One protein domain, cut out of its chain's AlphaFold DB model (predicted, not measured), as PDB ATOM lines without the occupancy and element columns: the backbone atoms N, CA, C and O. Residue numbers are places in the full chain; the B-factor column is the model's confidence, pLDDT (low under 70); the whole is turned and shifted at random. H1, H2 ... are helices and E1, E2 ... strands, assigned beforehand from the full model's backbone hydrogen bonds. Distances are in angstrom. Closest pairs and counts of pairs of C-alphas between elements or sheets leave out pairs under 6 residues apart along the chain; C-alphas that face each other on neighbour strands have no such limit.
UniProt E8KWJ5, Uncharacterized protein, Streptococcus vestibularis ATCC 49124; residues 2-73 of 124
ATOM      1  N   PHE A   2     147.677 123.876 141.605       58.22
ATOM      2  CA  PHE A   2     148.788 124.567 140.909       58.22
ATOM      3  C   PHE A   2     148.626 124.825 139.393       58.22
ATOM      4  O   PHE A   2     149.189 125.786 138.874       58.22
ATOM      5  N   ARG A   3     147.848 124.009 138.662       62.00
ATOM      6  CA  ARG A   3     147.631 124.197 137.210       62.00
ATOM      7  C   ARG A   3     146.819 125.455 136.869       62.00
ATOM      8  O   ARG A   3     147.084 126.075 135.848       62.00
ATOM      9  N   ARG A   4     145.868 125.848 137.727       65.75
ATOM     10  CA  ARG A   4     145.033 127.042 137.504       65.75
ATOM     11  C   ARG A   4     145.826 128.339 137.702       65.75
ATOM     12  O   ARG A   4     145.682 129.236 136.883       65.75
ATOM     13  N   LEU A   5     146.732 128.387 138.686       71.19
ATOM     14  CA  LEU A   5     147.621 129.541 138.886       71.19
ATOM     15  C   LEU A   5     148.560 129.772 137.690       71.19
ATOM     16  O   LEU A   5     148.703 130.901 137.237       71.19
ATOM     17  N   ARG A   6     149.180 128.717 137.138       75.00
ATOM     18  CA  ARG A   6     150.092 128.863 135.984       75.00
ATOM     19  C   ARG A   6     149.382 129.360 134.720       75.00
ATOM     20  O   ARG A   6     149.937 130.186 134.007       75.00
ATOM     21  N   LEU A   7     148.158 128.895 134.462       73.25
ATOM     22  CA  LEU A   7     147.352 129.362 133.325       73.25
ATOM     23  C   LEU A   7     146.899 130.817 133.491       73.25
ATOM     24  O   LEU A   7     146.917 131.568 132.521       73.25
ATOM     25  N   GLN A   8     146.552 131.231 134.712       79.31
ATOM     26  CA  GLN A   8     146.229 132.628 135.010       79.31
ATOM     27  C   GLN A   8     147.426 133.546 134.757       79.31
ATOM     28  O   GLN A   8     147.263 134.569 134.104       79.31
ATOM     29  N   PHE A   9     148.631 133.152 135.179       83.81
ATOM     30  CA  PHE A   9     149.848 133.917 134.895       83.81
ATOM     31  C   PHE A   9     150.086 134.102 133.393       83.81
ATOM     32  O   PHE A   9     150.315 135.221 132.950       83.81
ATOM     33  N   ILE A  10     149.971 133.033 132.601       84.81
ATOM     34  CA  ILE A  10     150.151 133.111 131.142       84.81
ATOM     35  C   ILE A  10     149.098 134.030 130.510       84.81
ATOM     36  O   ILE A  10     149.433 134.850 129.660       84.81
ATOM     37  N   MET A  11     147.838 133.925 130.944       89.06
ATOM     38  CA  MET A  11     146.752 134.756 130.423       89.06
ATOM     39  C   MET A  11     146.958 136.238 130.771       89.06
ATOM     40  O   MET A  11     146.796 137.091 129.904       89.06
ATOM     41  N   ILE A  12     147.377 136.544 132.003       90.31
ATOM     42  CA  ILE A  12     147.674 137.912 132.453       90.31
ATOM     43  C   ILE A  12     148.842 138.495 131.656       90.31
ATOM     44  O   ILE A  12     148.738 139.608 131.148       90.31
ATOM     45  N   THR A  13     149.932 137.740 131.487       90.50
ATOM     46  CA  THR A  13     151.098 138.194 130.717       90.50
ATOM     47  C   THR A  13     150.757 138.396 129.242       90.50
ATOM     48  O   THR A  13     151.132 139.410 128.661       90.50
ATOM     49  N   SER A  14     150.009 137.473 128.631       92.31
ATOM     50  CA  SER A  14     149.572 137.602 127.237       92.31
ATOM     51  C   SER A  14     148.667 138.819 127.040       92.31
ATOM     52  O   SER A  14     148.844 139.556 126.070       92.31
ATOM     53  N   LEU A  15     147.754 139.071 127.982       93.12
ATOM     54  CA  LEU A  15     146.883 140.238 127.949       93.12
ATOM     55  C   LEU A  15     147.675 141.537 128.137       93.12
ATOM     56  O   LEU A  15     147.431 142.495 127.413       93.12
ATOM     57  N   ALA A  16     148.654 141.562 129.044       94.06
ATOM     58  CA  ALA A  16     149.520 142.717 129.260       94.06
ATOM     59  C   ALA A  16     150.350 143.060 128.014       94.06
ATOM     60  O   ALA A  16     150.423 144.226 127.631       94.06
ATOM     61  N   ILE A  17     150.922 142.054 127.342       93.31
ATOM     62  CA  ILE A  17     151.665 142.242 126.086       93.31
ATOM     63  C   ILE A  17     150.739 142.776 124.988       93.31
ATOM     64  O   ILE A  17     151.101 143.721 124.288       93.31
ATOM     65  N   LEU A  18     149.530 142.217 124.859       93.75
ATOM     66  CA  LEU A  18     148.534 142.695 123.898       93.75
ATOM     67  C   LEU A  18     148.158 144.159 124.161       93.75
ATOM     68  O   LEU A  18     148.098 144.963 123.231       93.75
ATOM     69  N   PHE A  19     147.954 144.514 125.431       94.19
ATOM     70  CA  PHE A  19     147.631 145.876 125.845       94.19
ATOM     71  C   PHE A  19     148.756 146.846 125.488       94.19
ATOM     72  O   PHE A  19     148.503 147.878 124.873       94.19
ATOM     73  N   ILE A  20     150.006 146.486 125.797       93.62
ATOM     74  CA  ILE A  20     151.175 147.297 125.449       93.62
ATOM     75  C   ILE A  20     151.249 147.515 123.939       93.62
ATOM     76  O   ILE A  20     151.489 148.636 123.506       93.62
ATOM     77  N   LEU A  21     150.973 146.495 123.127       90.12
ATOM     78  CA  LEU A  21     151.065 146.599 121.674       90.12
ATOM     79  C   LEU A  21     150.013 147.562 121.103       90.12
ATOM     80  O   LEU A  21     150.357 148.443 120.315       90.12
ATOM     81  N   ILE A  22     148.761 147.465 121.566       89.75
ATOM     82  CA  ILE A  22     147.677 148.383 121.177       89.75
ATOM     83  C   ILE A  22     147.999 149.817 121.605       89.75
ATOM     84  O   ILE A  22     147.855 150.742 120.807       89.75
ATOM     85  N   PHE A  23     148.472 150.008 122.838       89.50
ATOM     86  CA  PHE A  23     148.836 151.330 123.345       89.50
ATOM     87  C   PHE A  23     150.009 151.931 122.584       89.50
ATOM     88  O   PHE A  23     149.950 153.096 122.206       89.50
ATOM     89  N   THR A  24     151.053 151.150 122.310       89.38
ATOM     90  CA  THR A  24     152.236 151.648 121.599       89.38
ATOM     91  C   THR A  24     151.855 152.091 120.187       89.38
ATOM     92  O   THR A  24     152.200 153.198 119.779       89.38
ATOM     93  N   VAL A  25     151.066 151.288 119.462       84.38
ATOM     94  CA  VAL A  25     150.564 151.659 118.129       84.38
ATOM     95  C   VAL A  25     149.635 152.872 118.208       84.38
ATOM     96  O   VAL A  25     149.795 153.805 117.426       84.38
ATOM     97  N   GLY A  26     148.705 152.903 119.165       82.25
ATOM     98  CA  GLY A  26     147.763 154.009 119.346       82.25
ATOM     99  C   GLY A  26     148.454 155.337 119.663       82.25
ATOM    100  O   GLY A  26     148.145 156.357 119.045       82.25
ATOM    101  N   ILE A  27     149.441 155.319 120.563       80.81
ATOM    102  CA  ILE A  27     150.249 156.490 120.914       80.81
ATOM    103  C   ILE A  27     151.051 156.951 119.700       80.81
ATOM    104  O   ILE A  27     150.981 158.127 119.357       80.81
ATOM    105  N   ILE A  28     151.755 156.050 119.003       78.94
ATOM    106  CA  ILE A  28     152.538 156.413 117.811       78.94
ATOM    107  C   ILE A  28     151.642 157.062 116.749       78.94
ATOM    108  O   ILE A  28     152.008 158.094 116.188       78.94
ATOM    109  N   ASN A  29     150.469 156.485 116.489       72.19
ATOM    110  CA  ASN A  29     149.566 156.980 115.453       72.19
ATOM    111  C   ASN A  29     148.979 158.354 115.821       72.19
ATOM    112  O   ASN A  29     148.922 159.257 114.988       72.19
ATOM    113  N   THR A  30     148.627 158.543 117.096       69.06
ATOM    114  CA  THR A  30     148.105 159.818 117.613       69.06
ATOM    115  C   THR A  30     149.183 160.903 117.607       69.06
ATOM    116  O   THR A  30     148.960 161.997 117.095       69.06
ATOM    117  N   VAL A  31     150.381 160.600 118.112       63.50
ATOM    118  CA  VAL A  31     151.513 161.537 118.157       63.50
ATOM    119  C   VAL A  31     151.927 161.963 116.752       63.50
ATOM    120  O   VAL A  31     152.156 163.150 116.524       63.50
ATOM    121  N   ARG A  32     151.968 161.024 115.796       59.22
ATOM    122  CA  ARG A  32     152.267 161.338 114.396       59.22
ATOM    123  C   ARG A  32     151.227 162.303 113.824       59.22
ATOM    124  O   ARG A  32     151.617 163.308 113.247       59.22
ATOM    125  N   SER A  33     149.934 162.057 114.046       58.78
ATOM    126  CA  SER A  33     148.872 162.931 113.533       58.78
ATOM    127  C   SER A  33     148.960 164.356 114.088       58.78
ATOM    128  O   SER A  33     148.866 165.311 113.326       58.78
ATOM    129  N   PHE A  34     149.190 164.524 115.394       57.62
ATOM    130  CA  PHE A  34     149.264 165.859 116.003       57.62
ATOM    131  C   PHE A  34     150.548 166.622 115.650       57.62
ATOM    132  O   PHE A  34     150.511 167.842 115.499       57.62
ATOM    133  N   GLN A  35     151.684 165.930 115.505       56.28
ATOM    134  CA  GLN A  35     152.947 166.576 115.130       56.28
ATOM    135  C   GLN A  35     152.964 166.990 113.655       56.28
ATOM    136  O   GLN A  35     153.450 168.073 113.335       56.28
ATOM    137  N   THR A  36     152.401 166.167 112.766       60.22
ATOM    138  CA  THR A  36     152.379 166.443 111.325       60.22
ATOM    139  C   THR A  36     151.548 167.682 110.980       60.22
ATOM    140  O   THR A  36     152.004 168.502 110.188       60.22
ATOM    141  N   GLU A  37     150.393 167.886 111.618       63.47
ATOM    142  CA  GLU A  37     149.536 169.060 111.366       63.47
ATOM    143  C   GLU A  37     150.239 170.388 111.685       63.47
ATOM    144  O   GLU A  37     150.159 171.360 110.930       63.47
ATOM    145  N   GLN A  38     150.986 170.430 112.791       64.75
ATOM    146  CA  GLN A  38     151.696 171.640 113.204       64.75
ATOM    147  C   GLN A  38     152.900 171.946 112.310       64.75
ATOM    148  O   GLN A  38     153.176 173.113 112.036       64.75
ATOM    149  N   GLU A  39     153.625 170.922 111.854       71.88
ATOM    150  CA  GLU A  39     154.772 171.106 110.959       71.88
ATOM    151  C   GLU A  39     154.332 171.568 109.564       71.88
ATOM    152  O   GLU A  39     154.918 172.509 109.028       71.88
ATOM    153  N   ILE A  40     153.256 170.989 109.015       75.44
ATOM    154  CA  ILE A  40     152.687 171.416 107.726       75.44
ATOM    155  C   ILE A  40     152.177 172.853 107.818       75.44
ATOM    156  O   ILE A  40     152.489 173.666 106.950       75.44
ATOM    157  N   SER A  41     151.453 173.193 108.887       76.00
ATOM    158  CA  SER A  41     150.934 174.551 109.083       76.00
ATOM    159  C   SER A  41     152.057 175.584 109.181       76.00
ATOM    160  O   SER A  41     151.948 176.659 108.601       76.00
ATOM    161  N   LYS A  42     153.169 175.260 109.860       80.25
ATOM    162  CA  LYS A  42     154.354 176.133 109.925       80.25
ATOM    163  C   LYS A  42     154.963 176.375 108.547       80.25
ATOM    164  O   LYS A  42     155.218 177.522 108.190       80.25
ATOM    165  N   VAL A  43     155.184 175.307 107.779       82.94
ATOM    166  CA  VAL A  43     155.732 175.401 106.418       82.94
ATOM    167  C   VAL A  43     154.805 176.221 105.524       82.94
ATOM    168  O   VAL A  43     155.262 177.136 104.845       82.94
ATOM    169  N   LEU A  44     153.501 175.946 105.564       83.06
ATOM    170  CA  LEU A  44     152.518 176.630 104.733       83.06
ATOM    171  C   LEU A  44     152.358 178.105 105.118       83.06
ATOM    172  O   LEU A  44     152.223 178.948 104.234       83.06
ATOM    173  N   ASN A  45     152.441 178.439 106.409       83.88
ATOM    174  CA  ASN A  45     152.425 179.827 106.863       83.88
ATOM    175  C   ASN A  45     153.662 180.592 106.373       83.88
ATOM    176  O   ASN A  45     153.521 181.684 105.838       83.88
ATOM    177  N   ILE A  46     154.855 179.989 106.457       85.44
ATOM    178  CA  ILE A  46     156.089 180.577 105.912       85.44
ATOM    179  C   ILE A  46     155.957 180.838 104.410       85.44
ATOM    180  O   ILE A  46     156.297 181.929 103.954       85.44
ATOM    181  N   LEU A  47     155.462 179.858 103.647       83.69
ATOM    182  CA  LEU A  47     155.241 180.020 102.210       83.69
ATOM    183  C   LEU A  47     154.229 181.139 101.938       83.69
ATOM    184  O   LEU A  47     154.472 181.982 101.084       83.69
ATOM    185  N   THR A  48     153.131 181.193 102.692       82.88
ATOM    186  CA  THR A  48     152.080 182.210 102.524       82.88
ATOM    187  C   THR A  48     152.595 183.620 102.824       82.88
ATOM    188  O   THR A  48     152.393 184.527 102.022       82.88
ATOM    189  N   GLU A  49     153.322 183.809 103.928       84.81
ATOM    190  CA  GLU A  49     153.909 185.101 104.317       84.81
ATOM    191  C   GLU A  49     154.963 185.610 103.319       84.81
ATOM    192  O   GLU A  49     155.190 186.814 103.208       84.81
ATOM    193  N   ASN A  50     155.594 184.703 102.570       84.06
ATOM    194  CA  ASN A  50     156.640 185.006 101.594       84.06
ATOM    195  C   ASN A  50     156.161 184.834 100.138       84.06
ATOM    196  O   ASN A  50     156.971 184.562  99.252       84.06
ATOM    197  N   ASN A  51     154.858 185.006  99.876       81.69
ATOM    198  CA  ASN A  51     154.260 184.968  98.531       81.69
ATOM    199  C   ASN A  51     154.556 183.678  97.743       81.69
ATOM    200  O   ASN A  51     154.861 183.720  96.554       81.69
ATOM    201  N   GLY A  52     154.485 182.528  98.409       78.88
ATOM    202  CA  GLY A  52     154.695 181.219  97.796       78.88
ATOM    203  C   GLY A  52     156.151 180.762  97.731       78.88
ATOM    204  O   GLY A  52     156.437 179.793  97.040       78.88
ATOM    205  N   SER A  53     157.069 181.415  98.450       81.25
ATOM    206  CA  SER A  53     158.492 181.055  98.495       81.25
ATOM    207  C   SER A  53     158.976 180.848  99.928       81.25
ATOM    208  O   SER A  53     158.416 181.396 100.865       81.25
ATOM    209  N   PHE A  54     160.062 180.105 100.136       80.88
ATOM    210  CA  PHE A  54     160.738 180.082 101.440       80.88
ATOM    211  C   PHE A  54     161.523 181.379 101.731       80.88
ATOM    212  O   PHE A  54     162.009 181.588 102.846       80.88
ATOM    213  N   GLY A  55     161.657 182.275 100.746       80.38
ATOM    214  CA  GLY A  55     162.341 183.555 100.905       80.38
ATOM    215  C   GLY A  55     163.807 183.374 101.317       80.38
ATOM    216  O   GLY A  55     164.600 182.760 100.606       80.38
ATOM    217  N   LYS A  56     164.190 183.924 102.476       76.69
ATOM    218  CA  LYS A  56     165.553 183.788 103.036       76.69
ATOM    219  C   LYS A  56     165.728 182.546 103.920       76.69
ATOM    220  O   LYS A  56     166.838 182.287 104.390       76.69
ATOM    221  N   ILE A  57     164.656 181.799 104.175       77.44
ATOM    222  CA  ILE A  57     164.655 180.663 105.094       77.44
ATOM    223  C   ILE A  57     165.207 179.443 104.362       77.44
ATOM    224  O   ILE A  57     164.557 178.870 103.498       77.44
ATOM    225  N   LYS A  58     166.425 179.030 104.717       78.19
ATOM    226  CA  LYS A  58     167.071 177.858 104.101       78.19
ATOM    227  C   LYS A  58     166.741 176.546 104.807       78.19
ATOM    228  O   LYS A  58     166.867 175.483 104.201       78.19
ATOM    229  N   LYS A  59     166.340 176.618 106.076       80.25
ATOM    230  CA  LYS A  59     166.104 175.468 106.949       80.25
ATOM    231  C   LYS A  59     164.827 175.677 107.754       80.25
ATOM    232  O   LYS A  59     164.629 176.749 108.314       80.25
ATOM    233  N   ILE A  60     163.997 174.644 107.809       80.75
ATOM    234  CA  ILE A  60     162.793 174.587 108.633       80.75
ATOM    235  C   ILE A  60     163.120 173.753 109.872       80.75
ATOM    236  O   ILE A  60     163.494 172.584 109.753       80.75
ATOM    237  N   GLU A  61     162.981 174.339 111.059       77.56
ATOM    238  CA  GLU A  61     163.099 173.606 112.321       77.56
ATOM    239  C   GLU A  61     161.791 172.875 112.643       77.56
ATOM    240  O   GLU A  61     160.713 173.466 112.757       77.56
ATOM    241  N   THR A  62     161.893 171.559 112.799       76.00
ATOM    242  CA  THR A  62     160.798 170.705 113.271       76.00
ATOM    243  C   THR A  62     160.611 170.854 114.777       76.00
ATOM    244  O   THR A  62     161.537 171.214 115.505       76.00
ATOM    245  N   ASN A  63     159.440 170.469 115.290       70.50
ATOM    246  CA  ASN A  63     159.177 170.483 116.738       70.50
ATOM    247  C   ASN A  63     160.087 169.519 117.532       70.50
ATOM    248  O   ASN A  63     160.095 169.536 118.759       70.50
ATOM    249  N   GLN A  64     160.848 168.674 116.832       68.81
ATOM    250  CA  GLN A  64     161.798 167.709 117.382       68.81
ATOM    251  C   GLN A  64     163.253 168.216 117.336       68.81
ATOM    252  O   GLN A  64     164.173 167.435 117.567       68.81
ATOM    253  N   GLY A  65     163.482 169.488 116.981       73.19
ATOM    254  CA  GLY A  65     164.824 170.075 116.878       73.19
ATOM    255  C   GLY A  65     165.634 169.590 115.671       73.19
ATOM    256  O   GLY A  65     166.838 169.817 115.604       73.19
ATOM    257  N   ARG A  66     164.997 168.901 114.712       79.00
ATOM    258  CA  ARG A  66     165.626 168.547 113.430       79.00
ATOM    259  C   ARG A  66     165.476 169.700 112.452       79.00
ATOM    260  O   ARG A  66     164.377 170.238 112.321       79.00
ATOM    261  N   GLU A  67     166.544 170.003 111.730       81.75
ATOM    262  CA  GLU A  67     166.547 170.972 110.636       81.75
ATOM    263  C   GLU A  67     166.311 170.252 109.303       81.75
ATOM    264  O   GLU A  67     167.084 169.371 108.922       81.75
ATOM    265  N   ILE A  68     165.260 170.634 108.576       81.44
ATOM    266  CA  ILE A  68     164.987 170.132 107.225       81.44
ATOM    267  C   ILE A  68     165.326 171.237 106.215       81.44
ATOM    268  O   ILE A  68     164.800 172.347 106.342       81.44
ATOM    269  N   PRO A  69     166.187 170.979 105.213       81.81
ATOM    270  CA  PRO A  69     166.443 171.937 104.142       81.81
ATOM    271  C   PRO A  69     165.161 172.278 103.373       81.81
ATOM    272  O   PRO A  69     164.406 171.386 102.994       81.81
ATOM    273  N   SER A  70     164.944 173.566 103.109       78.06
ATOM    274  CA  SER A  70     163.800 174.077 102.327       78.06
ATOM    275  C   SER A  70     163.644 173.394 100.955       78.06
ATOM    276  O   SER A  70     162.534 173.031 100.579       78.06
ATOM    277  N   ASP A  71     164.753 173.086 100.274       79.81
ATOM    278  CA  ASP A  71     164.769 172.392  98.972       79.81
ATOM    279  C   ASP A  71     164.238 170.945  99.017       79.81
ATOM    280  O   ASP A  71     163.985 170.332  97.983       79.81
ATOM    281  N   SER A  72     164.089 170.361 100.212       83.31
ATOM    282  CA  SER A  72     163.528 169.012 100.370       83.31
ATOM    283  C   SER A  72     161.999 168.992 100.307       83.31
ATOM    284  O   SER A  72     161.409 167.918 100.157       83.31
ATOM    285  N   PHE A  73     161.346 170.149 100.440       83.06
ATOM    286  CA  PHE A  73     159.894 170.250 100.380       83.06
ATOM    287  C   PHE A  73     159.425 170.339  98.932       83.06
ATOM    288  O   PHE A  73     159.917 171.145  98.148       83.06
TER     289      PHE A  73
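This is residues 2 to 73 of the 124 residues of an uncharacterized protein of Streptococcus vestibularis ATCC 49124 (UniProt E8KWJ5). A small strand hairpin, E1 and E2, lies beside the last part of one very long helix, H1, whose residues 2 to 34 stick out free and make most of the length. The printed part has 72 residues, in the order H1, E1, E2, and is mostly helix. It is extended, with a radius of gyration of the C-alphas of 22.4 A, and spans 73 by 17 by 15 A.

E1 is residues 59 to 61, from C-alpha 59 at (166.104, 175.468, 106.949), and E2 is residues 67 to 69. H1 is residues 2 to 49, 70.9 A long, from (148.788, 124.567, 140.909) to (153.909, 185.101, 104.317).

E1 and E2 are antiparallel, at 150 degrees, with N 60 and O 68 2.8 A apart, within hydrogen-bond range. The closest C-alphas of H1 and E1, Val 43 and Ile 60, are 7.4 A apart. H1 and E2 are apart. In H1, 43 of 44 O i to N i+4 pairs are within hydrogen-bond range.

The C-alphas of Phe 2 and Asn 51, the two farthest apart, are 74.0 A apart. The printed part has no cut and no long link. pLDDT is under 70 at residues 2 to 4, 30 to 38 and 64.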